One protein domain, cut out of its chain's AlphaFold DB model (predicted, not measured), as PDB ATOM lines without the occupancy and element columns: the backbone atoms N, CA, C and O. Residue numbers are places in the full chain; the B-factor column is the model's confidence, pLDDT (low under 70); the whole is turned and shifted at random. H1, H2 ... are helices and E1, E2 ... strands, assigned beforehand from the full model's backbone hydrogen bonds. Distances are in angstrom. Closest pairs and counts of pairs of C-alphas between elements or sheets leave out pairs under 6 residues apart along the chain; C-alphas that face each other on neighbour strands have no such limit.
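AT A GLANCE: This is residues 4 to 69 of the 78 residues of an uncharacterized protein of Myroides indicus (UniProt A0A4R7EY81). Two helices, H1 and H2, cross at a slant as a pair running opposite ways, and a small two-stranded hairpin, E1 and E2, sits at one end of the pair, by the last residues of H2. After H2 the printed part turns through the short H3, and residues 65 to 69 fold back along the length of the pair. The printed part has 66 residues with two strands and three helices, in the order E1, E2, H1, H2, H3; the sheet, E1 - E2, is antiparallel and the class is mostly helix. It is only just compact, close to loose, with a radius of gyration of the C-alphas of 12.9 A, and elongated, spanning 38 by 25 by 17 A.

HOW THE PARTS SIT: Strands E1, residues 13 to 16, and E2, residues 19 to 22, form an antiparallel hairpin at 142 degrees, with N 14 and O 21 2.9 A apart, within hydrogen-bond range. H1, residues 25 to 37, touches H2, residues 43 to 58, at a steep tilt of 46 degrees, opposite ways; their closest C-alphas, of Asn 32 and Ile 45, are 5.8 A apart. The closest C-alphas of E2 and H2, of Val 21 and Val 55, are 7.4 A apart. H3, residues 61 to 64, is close to H2 but not clearly touching, the closest C-alphas, of Leu 56 and Phe 62, being 7.0 A apart. E1 and H1 are apart, as are H1 and H3. Each O i to N i+4 pair in H1 and H2 is within hydrogen-bond range; H3 is too short for one.

IN THESE COORDINATES: E1 begins at C-alpha 13 (286.240, 254.712, 472.962) and is 9.5 A long, E2 9.8 A. H1 is 18.2 A long, H2 23.2 A and H3 5.7 A, ending at C-alpha 64 (287.802, 275.843, 470.155).

THE WHOLE: The C-alphas farthest apart, of Glu 5 and Gly 39, are 38.7 A apart. The printed part has no cut, and its four links between named elements are tight. In this model residues 4 to 5 have pLDDT under 70.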
ATOM      1  N   GLU A   4     295.271 261.119 481.701       69.75
ATOM      2  CA  GLU A   4     295.031 259.675 481.811       69.75
ATOM      3  C   GLU A   4     293.736 259.327 482.568       69.75
ATOM      4  O   GLU A   4     293.141 258.284 482.313       69.75
ATOM      5  N   GLU A   5     293.260 260.199 483.467       69.06
ATOM      6  CA  GLU A   5     291.986 260.011 484.185       69.06
ATOM      7  C   GLU A   5     290.776 260.284 483.276       69.06
ATOM      8  O   GLU A   5     289.692 259.750 483.500       69.06
ATOM      9  N   LEU A   6     290.961 261.118 482.248       70.25
ATOM     10  CA  LEU A   6     289.934 261.502 481.275       70.25
ATOM     11  C   LEU A   6     289.931 260.614 480.025       70.25
ATOM     12  O   LEU A   6     288.886 260.416 479.407       70.25
ATOM     13  N   LEU A   7     291.095 260.087 479.641       73.31
ATOM     14  CA  LEU A   7     291.297 259.257 478.453       73.31
ATOM     15  C   LEU A   7     292.106 257.996 478.822       73.31
ATOM     16  O   LEU A   7     293.242 257.849 478.365       73.31
ATOM     17  N   PRO A   8     291.537 257.044 479.588       77.56
ATOM     18  CA  PRO A   8     292.280 255.908 480.152       77.56
ATOM     19  C   PRO A   8     292.848 255.015 479.055       77.56
ATOM     20  O   PRO A   8     292.060 254.546 478.238       77.56
ATOM     21  N   GLU A   9     294.164 254.792 478.990       77.00
ATOM     22  CA  GLU A   9     294.853 254.158 477.844       77.00
ATOM     23  C   GLU A   9     294.161 252.901 477.300       77.00
ATOM     24  O   GLU A   9     293.985 252.782 476.090       77.00
ATOM     25  N   GLU A  10     293.667 252.034 478.184       81.81
ATOM     26  CA  GLU A  10     293.035 250.754 477.838       81.81
ATOM     27  C   GLU A  10     291.702 250.877 477.074       81.81
ATOM     28  O   GLU A  10     291.206 249.901 476.509       81.81
ATOM     29  N   GLN A  11     291.102 252.068 477.025       82.44
ATOM     30  CA  GLN A  11     289.841 252.309 476.325       82.44
ATOM     31  C   GLN A  11     290.084 252.953 474.962       82.44
ATOM     32  O   GLN A  11     290.665 254.027 474.868       82.44
ATOM     33  N   ASN A  12     289.576 252.351 473.887       86.69
ATOM     34  CA  ASN A  12     289.643 252.946 472.544       86.69
ATOM     35  C   ASN A  12     288.489 253.913 472.247       86.69
ATOM     36  O   ASN A  12     288.550 254.662 471.270       86.69
ATOM     37  N   ILE A  13     287.442 253.885 473.074       88.62
ATOM     38  CA  ILE A  13     286.240 254.712 472.962       88.62
ATOM     39  C   ILE A  13     286.078 255.484 474.264       88.62
ATOM     40  O   ILE A  13     286.260 254.924 475.341       88.62
ATOM     41  N   VAL A  14     285.720 256.756 474.152       89.00
ATOM     42  CA  VAL A  14     285.409 257.643 475.272       89.00
ATOM     43  C   VAL A  14     284.033 258.260 475.057       89.00
ATOM     44  O   VAL A  14     283.577 258.386 473.920       89.00
ATOM     45  N   ASN A  15     283.358 258.632 476.144       88.31
ATOM     46  CA  ASN A  15     282.105 259.372 476.065       88.31
ATOM     47  C   ASN A  15     282.385 260.864 476.277       88.31
ATOM     48  O   ASN A  15     282.782 261.268 477.368       88.31
ATOM     49  N   LEU A  16     282.196 261.665 475.231       88.31
ATOM     50  CA  LEU A  16     282.369 263.116 475.247       88.31
ATOM     51  C   LEU A  16     281.037 263.757 474.864       88.31
ATOM     52  O   LEU A  16     280.493 263.450 473.807       88.31
ATOM     53  N   ASN A  17     280.486 264.618 475.721       87.12
ATOM     54  CA  ASN A  17     279.177 265.259 475.513       87.12
ATOM     55  C   ASN A  17     278.052 264.271 475.123       87.12
ATOM     56  O   ASN A  17     277.210 264.558 474.273       87.12
ATOM     57  N   GLY A  18     278.046 263.070 475.712       88.38
ATOM     58  CA  GLY A  18     277.057 262.032 475.403       88.38
ATOM     59  C   GLY A  18     277.304 261.282 474.087       88.38
ATOM     60  O   GLY A  18     276.500 260.422 473.730       88.38
ATOM     61  N   GLN A  19     278.385 261.581 473.359       88.81
ATOM     62  CA  GLN A  19     278.785 260.890 472.133       88.81
ATOM     63  C   GLN A  19     279.880 259.865 472.423       88.81
ATOM     64  O   GLN A  19     280.870 260.169 473.085       88.81
ATOM     65  N   GLN A  20     279.742 258.660 471.869       90.62
ATOM     66  CA  GLN A  20     280.843 257.699 471.835       90.62
ATOM     67  C   GLN A  20     281.827 258.092 470.733       90.62
ATOM     68  O   GLN A  20     281.478 258.092 469.554       90.62
ATOM     69  N   VAL A  21     283.060 258.413 471.116       91.25
ATOM     70  CA  VAL A  21     284.113 258.866 470.202       91.25
ATOM     71  C   VAL A  21     285.318 257.950 470.321       91.25
ATOM     72  O   VAL A  21     285.749 257.619 471.425       91.25
ATOM     73  N   ARG A  22     285.894 257.541 469.186       91.69
ATOM     74  CA  ARG A  22     287.167 256.815 469.189       91.69
ATOM     75  C   ARG A  22     288.292 257.793 469.506       91.69
ATOM     76  O   ARG A  22     288.361 258.867 468.921       91.69
ATOM     77  N   LYS A  23     289.239 257.407 470.355       88.19
ATOM     78  CA  LYS A  23     290.381 258.277 470.694       88.19
ATOM     79  C   LYS A  23     291.178 258.746 469.474       88.19
ATOM     80  O   LYS A  23     291.652 259.875 469.437       88.19
ATOM     81  N   GLY A  24     291.276 257.893 468.454       91.31
ATOM     82  CA  GLY A  24     291.949 258.205 467.195       91.31
ATOM     83  C   GLY A  24     291.166 259.118 466.243       91.31
ATOM     84  O   GLY A  24     291.719 259.480 465.210       91.31
ATOM     85  N   THR A  25     289.917 259.501 466.544       94.69
ATOM     86  CA  THR A  25     289.071 260.286 465.624       94.69
ATOM     87  C   THR A  25     289.720 261.613 465.236       94.69
ATOM     88  O   THR A  25     289.761 261.930 464.054       94.69
ATOM     89  N   ILE A  26     290.284 262.360 466.194       94.56
ATOM     90  CA  ILE A  26     290.952 263.642 465.899       94.56
ATOM     91  C   ILE A  26     292.178 263.417 465.002       94.56
ATOM     92  O   ILE A  26     292.355 264.121 464.013       94.56
ATOM     93  N   GLY A  27     293.006 262.413 465.309       95.81
ATOM     94  CA  GLY A  27     294.188 262.090 464.504       95.81
ATOM     95  C   GLY A  27     293.826 261.672 463.076       95.81
ATOM     96  O   GLY A  27     294.399 262.186 462.121       95.81
ATOM     97  N   SER A  28     292.827 260.800 462.922       97.00
ATOM     98  CA  SER A  28     292.321 260.395 461.606       97.00
ATOM     99  C   SER A  28     291.747 261.574 460.821       97.00
ATOM    100  O   SER A  28     292.008 261.677 459.626       97.00
ATOM    101  N   PHE A  29     291.023 262.483 461.479       97.44
ATOM    102  CA  PHE A  29     290.472 263.678 460.843       97.44
ATOM    103  C   PHE A  29     291.573 264.593 460.300       97.44
ATOM    104  O   PHE A  29     291.471 265.082 459.175       97.44
ATOM    105  N   LEU A  30     292.658 264.777 461.061       97.69
ATOM    106  CA  LEU A  30     293.816 265.556 460.621       97.69
ATOM    107  C   LEU A  30     294.525 264.908 459.424       97.69
ATOM    108  O   LEU A  30     294.879 265.616 458.483       97.69
ATOM    109  N   LEU A  31     294.681 263.580 459.418       98.00
ATOM    110  CA  LEU A  31     295.275 262.853 458.288       98.00
ATOM    111  C   LEU A  31     294.422 262.964 457.018       98.00
ATOM    112  O   LEU A  31     294.960 263.186 455.934       98.00
ATOM    113  N   ASN A  32     293.096 262.879 457.149       97.75
ATOM    114  CA  ASN A  32     292.174 263.072 456.031       97.75
ATOM    115  C   ASN A  32     292.243 264.511 455.493       97.75
ATOM    116  O   ASN A  32     292.338 264.712 454.280       97.75
ATOM    117  N   CYS A  33     292.283 265.510 456.384       97.50
ATOM    118  CA  CYS A  33     292.505 266.909 456.005       97.50
ATOM    119  C   CYS A  33     293.815 267.090 455.224       97.50
ATOM    120  O   CYS A  33     293.825 267.738 454.178       97.50
ATOM    121  N   GLU A  34     294.917 266.520 455.717       97.19
ATOM    122  CA  GLU A  34     296.233 266.615 455.080       97.19
ATOM    123  C   GLU A  34     296.248 265.947 453.701       97.19
ATOM    124  O   GLU A  34     296.778 266.516 452.745       97.19
ATOM    125  N   ALA A  35     295.644 264.763 453.576       97.38
ATOM    126  CA  ALA A  35     295.541 264.057 452.306       97.38
ATOM    127  C   ALA A  35     294.802 264.906 451.261       97.38
ATOM    128  O   ALA A  35     295.301 265.084 450.147       97.38
ATOM    129  N   ILE A  36     293.654 265.479 451.629       97.06
ATOM    130  CA  ILE A  36     292.863 266.338 450.740       97.06
ATOM    131  C   ILE A  36     293.627 267.619 450.383       97.06
ATOM    132  O   ILE A  36     293.677 267.987 449.211       97.06
ATOM    133  N   ALA A  37     294.287 268.265 451.349       96.00
ATOM    134  CA  ALA A  37     295.104 269.457 451.104       96.00
ATOM    135  C   ALA A  37     296.273 269.188 450.136       96.00
ATOM    136  O   ALA A  37     296.692 270.073 449.395       96.00
ATOM    137  N   LYS A  38     296.775 267.946 450.096       96.81
ATOM    138  CA  LYS A  38     297.780 267.478 449.124       96.81
ATOM    139  C   LYS A  38     297.181 267.037 447.781       96.81
ATOM    140  O   LYS A  38     297.898 266.499 446.940       96.81
ATOM    141  N   GLY A  39     295.889 267.271 447.558       96.25
ATOM    142  CA  GLY A  39     295.201 266.991 446.301       96.25
ATOM    143  C   GLY A  39     294.610 265.585 446.194       96.25
ATOM    144  O   GLY A  39     294.230 265.187 445.092       96.25
ATOM    145  N   ASN A  40     294.517 264.831 447.295       96.12
ATOM    146  CA  ASN A  40     293.805 263.556 447.291       96.12
ATOM    147  C   ASN A  40     292.296 263.795 447.097       96.12
ATOM    148  O   ASN A  40     291.698 264.637 447.764       96.12
ATOM    149  N   LYS A  41     291.694 263.056 446.161       93.88
ATOM    150  CA  LYS A  41     290.270 263.142 445.798       93.88
ATOM    151  C   LYS A  41     289.530 261.820 446.016       93.88
ATOM    152  O   LYS A  41     288.477 261.614 445.419       93.88
ATOM    153  N   ASP A  42     290.102 260.916 446.807       97.00
ATOM    154  CA  ASP A  42     289.460 259.662 447.180       97.00
ATOM    155  C   ASP A  42     288.143 259.949 447.917       97.00
ATOM    156  O   ASP A  42     288.108 260.679 448.912       97.00
ATOM    157  N   PHE A  43     287.054 259.376 447.403       95.62
ATOM    158  CA  PHE A  43     285.719 259.538 447.963       95.62
ATOM    159  C   PHE A  43     285.625 258.997 449.391       95.62
ATOM    160  O   PHE A  43     284.986 259.638 450.220       95.62
ATOM    161  N   GLN A  44     286.318 257.898 449.708       96.88
ATOM    162  CA  GLN A  44     286.290 257.324 451.053       96.88
ATOM    163  C   GLN A  44     286.890 258.291 452.078       96.88
ATOM    164  O   GLN A  44     286.339 258.465 453.158       96.88
ATOM    165  N   ILE A  45     287.979 258.981 451.725       97.19
ATOM    166  CA  ILE A  45     288.619 259.968 452.610       97.19
ATOM    167  C   ILE A  45     287.688 261.160 452.855       97.19
ATOM    168  O   ILE A  45     287.617 261.679 453.969       97.19
ATOM    169  N   ILE A  46     286.978 261.607 451.817       96.94
ATOM    170  CA  ILE A  46     286.027 262.719 451.913       96.94
ATOM    171  C   ILE A  46     284.818 262.335 452.773       96.94
ATOM    172  O   ILE A  46     284.358 263.154 453.572       96.94
ATOM    173  N   ASP A  47     284.308 261.116 452.625       97.50
ATOM    174  CA  ASP A  47     283.177 260.627 453.410       97.50
ATOM    175  C   ASP A  47     283.576 260.423 454.877       97.50
ATOM    176  O   ASP A  47     282.911 260.967 455.763       97.50
ATOM    177  N   ASP A  48     284.731 259.802 455.139       97.19
ATOM    178  CA  ASP A  48     285.294 259.673 456.487       97.19
ATOM    179  C   ASP A  48     285.482 261.050 457.146       97.19
ATOM    180  O   ASP A  48     285.123 261.248 458.308       97.19
ATOM    181  N   LEU A  49     286.014 262.032 456.407       97.62
ATOM    182  CA  LEU A  49     286.172 263.407 456.887       97.62
ATOM    183  C   LEU A  49     284.824 264.011 457.317       97.62
ATOM    184  O   LEU A  49     284.745 264.629 458.381       97.62
ATOM    185  N   LYS A  50     283.768 263.852 456.507       97.44
ATOM    186  CA  LYS A  50     282.431 264.393 456.801       97.44
ATOM    187  C   LYS A  50     281.802 263.727 458.019       97.44
ATOM    188  O   LYS A  50     281.271 264.425 458.884       97.44
ATOM    189  N   GLU A  51     281.879 262.403 458.118       96.12
ATOM    190  CA  GLU A  51     281.359 261.664 459.271       96.12
ATOM    191  C   GLU A  51     282.061 262.085 460.565       96.12
ATOM    192  O   GLU A  51     281.418 262.376 461.579       96.12
ATOM    193  N   GLN A  52     283.388 262.197 460.517       96.62
ATOM    194  CA  GLN A  52     284.190 262.644 461.649       96.62
ATOM    195  C   GLN A  52     283.871 264.094 462.022       96.62
ATOM    196  O   GLN A  52     283.731 264.387 463.207       96.62
ATOM    197  N   ALA A  53     283.682 264.987 461.045       96.81
ATOM    198  CA  ALA A  53     283.316 266.378 461.300       96.81
ATOM    199  C   ALA A  53     282.002 266.501 462.091       96.81
ATOM    200  O   ALA A  53     281.933 267.308 463.015       96.81
ATOM    201  N   ILE A  54     280.991 265.675 461.794       95.44
ATOM    202  CA  ILE A  54     279.722 265.659 462.543       95.44
ATOM    203  C   ILE A  54     279.958 265.270 464.009       95.44
ATOM    204  O   ILE A  54     279.372 265.860 464.918       95.44
ATOM    205  N   VAL A  55     280.813 264.276 464.263       94.81
ATOM    206  CA  VAL A  55     281.155 263.862 465.633       94.81
ATOM    207  C   VAL A  55     281.934 264.961 466.355       94.81
ATOM    208  O   VAL A  55     281.607 265.286 467.494       94.81
ATOM    209  N   LEU A  56     282.924 265.560 465.686       95.75
ATOM    210  CA  LEU A  56     283.747 266.647 466.222       95.75
ATOM    211  C   LEU A  56     282.909 267.886 466.567       95.75
ATOM    212  O   LEU A  56     283.115 268.497 467.613       95.75
ATOM    213  N   GLU A  57     281.917 268.216 465.742       95.38
ATOM    214  CA  GLU A  57     280.960 269.289 466.016       95.38
ATOM    215  C   GLU A  57     280.147 269.021 467.288       95.38
ATOM    216  O   GLU A  57     280.070 269.879 468.160       95.38
ATOM    217  N   LYS A  58     279.618 267.805 467.463       94.75
ATOM    218  CA  LYS A  58     278.831 267.450 468.659       94.75
ATOM    219  C   LYS A  58     279.633 267.486 469.962       94.75
ATOM    220  O   LYS A  58     279.050 267.666 471.031       94.75
ATOM    221  N   ILE A  59     280.950 267.298 469.895       94.38
ATOM    222  CA  ILE A  59     281.826 267.382 471.073       94.38
ATOM    223  C   ILE A  59     282.427 268.780 471.278       94.38
ATOM    224  O   ILE A  59     283.257 268.946 472.168       94.38
ATOM    225  N   GLY A  60     282.016 269.771 470.482       94.56
ATOM    226  CA  GLY A  60     282.461 271.161 470.607       94.56
ATOM    227  C   GLY A  60     283.887 271.412 470.113       94.56
ATOM    228  O   GLY A  60     284.512 272.404 470.476       94.56
ATOM    229  N   PHE A  61     284.442 270.527 469.278       95.00
ATOM    230  CA  PHE A  61     285.799 270.697 468.746       95.00
ATOM    231  C   PHE A  61     285.943 272.011 467.962       95.00
ATOM    232  O   PHE A  61     286.927 272.735 468.122       95.00
ATOM    233  N   PHE A  62     284.932 272.345 467.153       95.12
ATOM    234  CA  PHE A  62     284.916 273.569 466.350       95.12
ATOM    235  C   PHE A  62     284.540 274.835 467.137       95.12
ATOM    236  O   PHE A  62     284.640 275.929 466.593       95.12
ATOM    237  N   ASP A  63     284.185 274.712 468.421       95.06
ATOM    238  CA  ASP A  63     284.033 275.871 469.314       95.06
ATOM    239  C   ASP A  63     285.400 276.397 469.785       95.06
ATOM    240  O   ASP A  63     285.527 277.538 470.227       95.06
ATOM    241  N   ILE A  64     286.437 275.554 469.694       95.69
ATOM    242  CA  ILE A  64     287.802 275.843 470.155       95.69
ATOM    243  C   ILE A  64     288.730 276.125 468.968       95.69
ATOM    244  O   ILE A  64     289.641 276.948 469.067       95.69
ATOM    245  N   LEU A  65     288.528 275.422 467.850       95.56
ATOM    246  CA  LEU A  65     289.423 275.434 466.697       95.56
ATOM    247  C   LEU A  65     288.671 275.783 465.412       95.56
ATOM    248  O   LEU A  65     287.577 275.290 465.161       95.56
ATOM    249  N   GLU A  66     289.309 276.566 464.544       94.88
ATOM    250  CA  GLU A  66     288.783 276.895 463.217       94.88
ATOM    251  C   GLU A  66     289.562 276.150 462.127       94.88
ATOM    252  O   GLU A  66     290.795 276.100 462.139       94.88
ATOM    253  N   ILE A  67     288.851 275.628 461.128       95.69
ATOM    254  CA  ILE A  67     289.460 275.098 459.904       95.69
ATOM    255  C   ILE A  67     290.029 276.272 459.105       95.69
ATOM    256  O   ILE A  67     289.339 277.259 458.896       95.69
ATOM    257  N   LYS A  68     291.278 276.198 458.633       95.06
ATOM    258  CA  LYS A  68     291.893 277.269 457.815       95.06
ATOM    259  C   LYS A  68     292.115 276.893 456.352       95.06
ATOM    260  O   LYS A  68     292.380 277.773 455.541       95.06
ATOM    261  N   ILE A  69     291.990 275.612 456.022       95.62
ATOM    262  CA  ILE A  69     292.246 275.076 454.683       95.62
ATOM    263  C   ILE A  69     290.979 275.260 453.823       95.62
ATOM    264  O   ILE A  69     289.946 274.683 454.180       95.62
TER     265      ILE A  69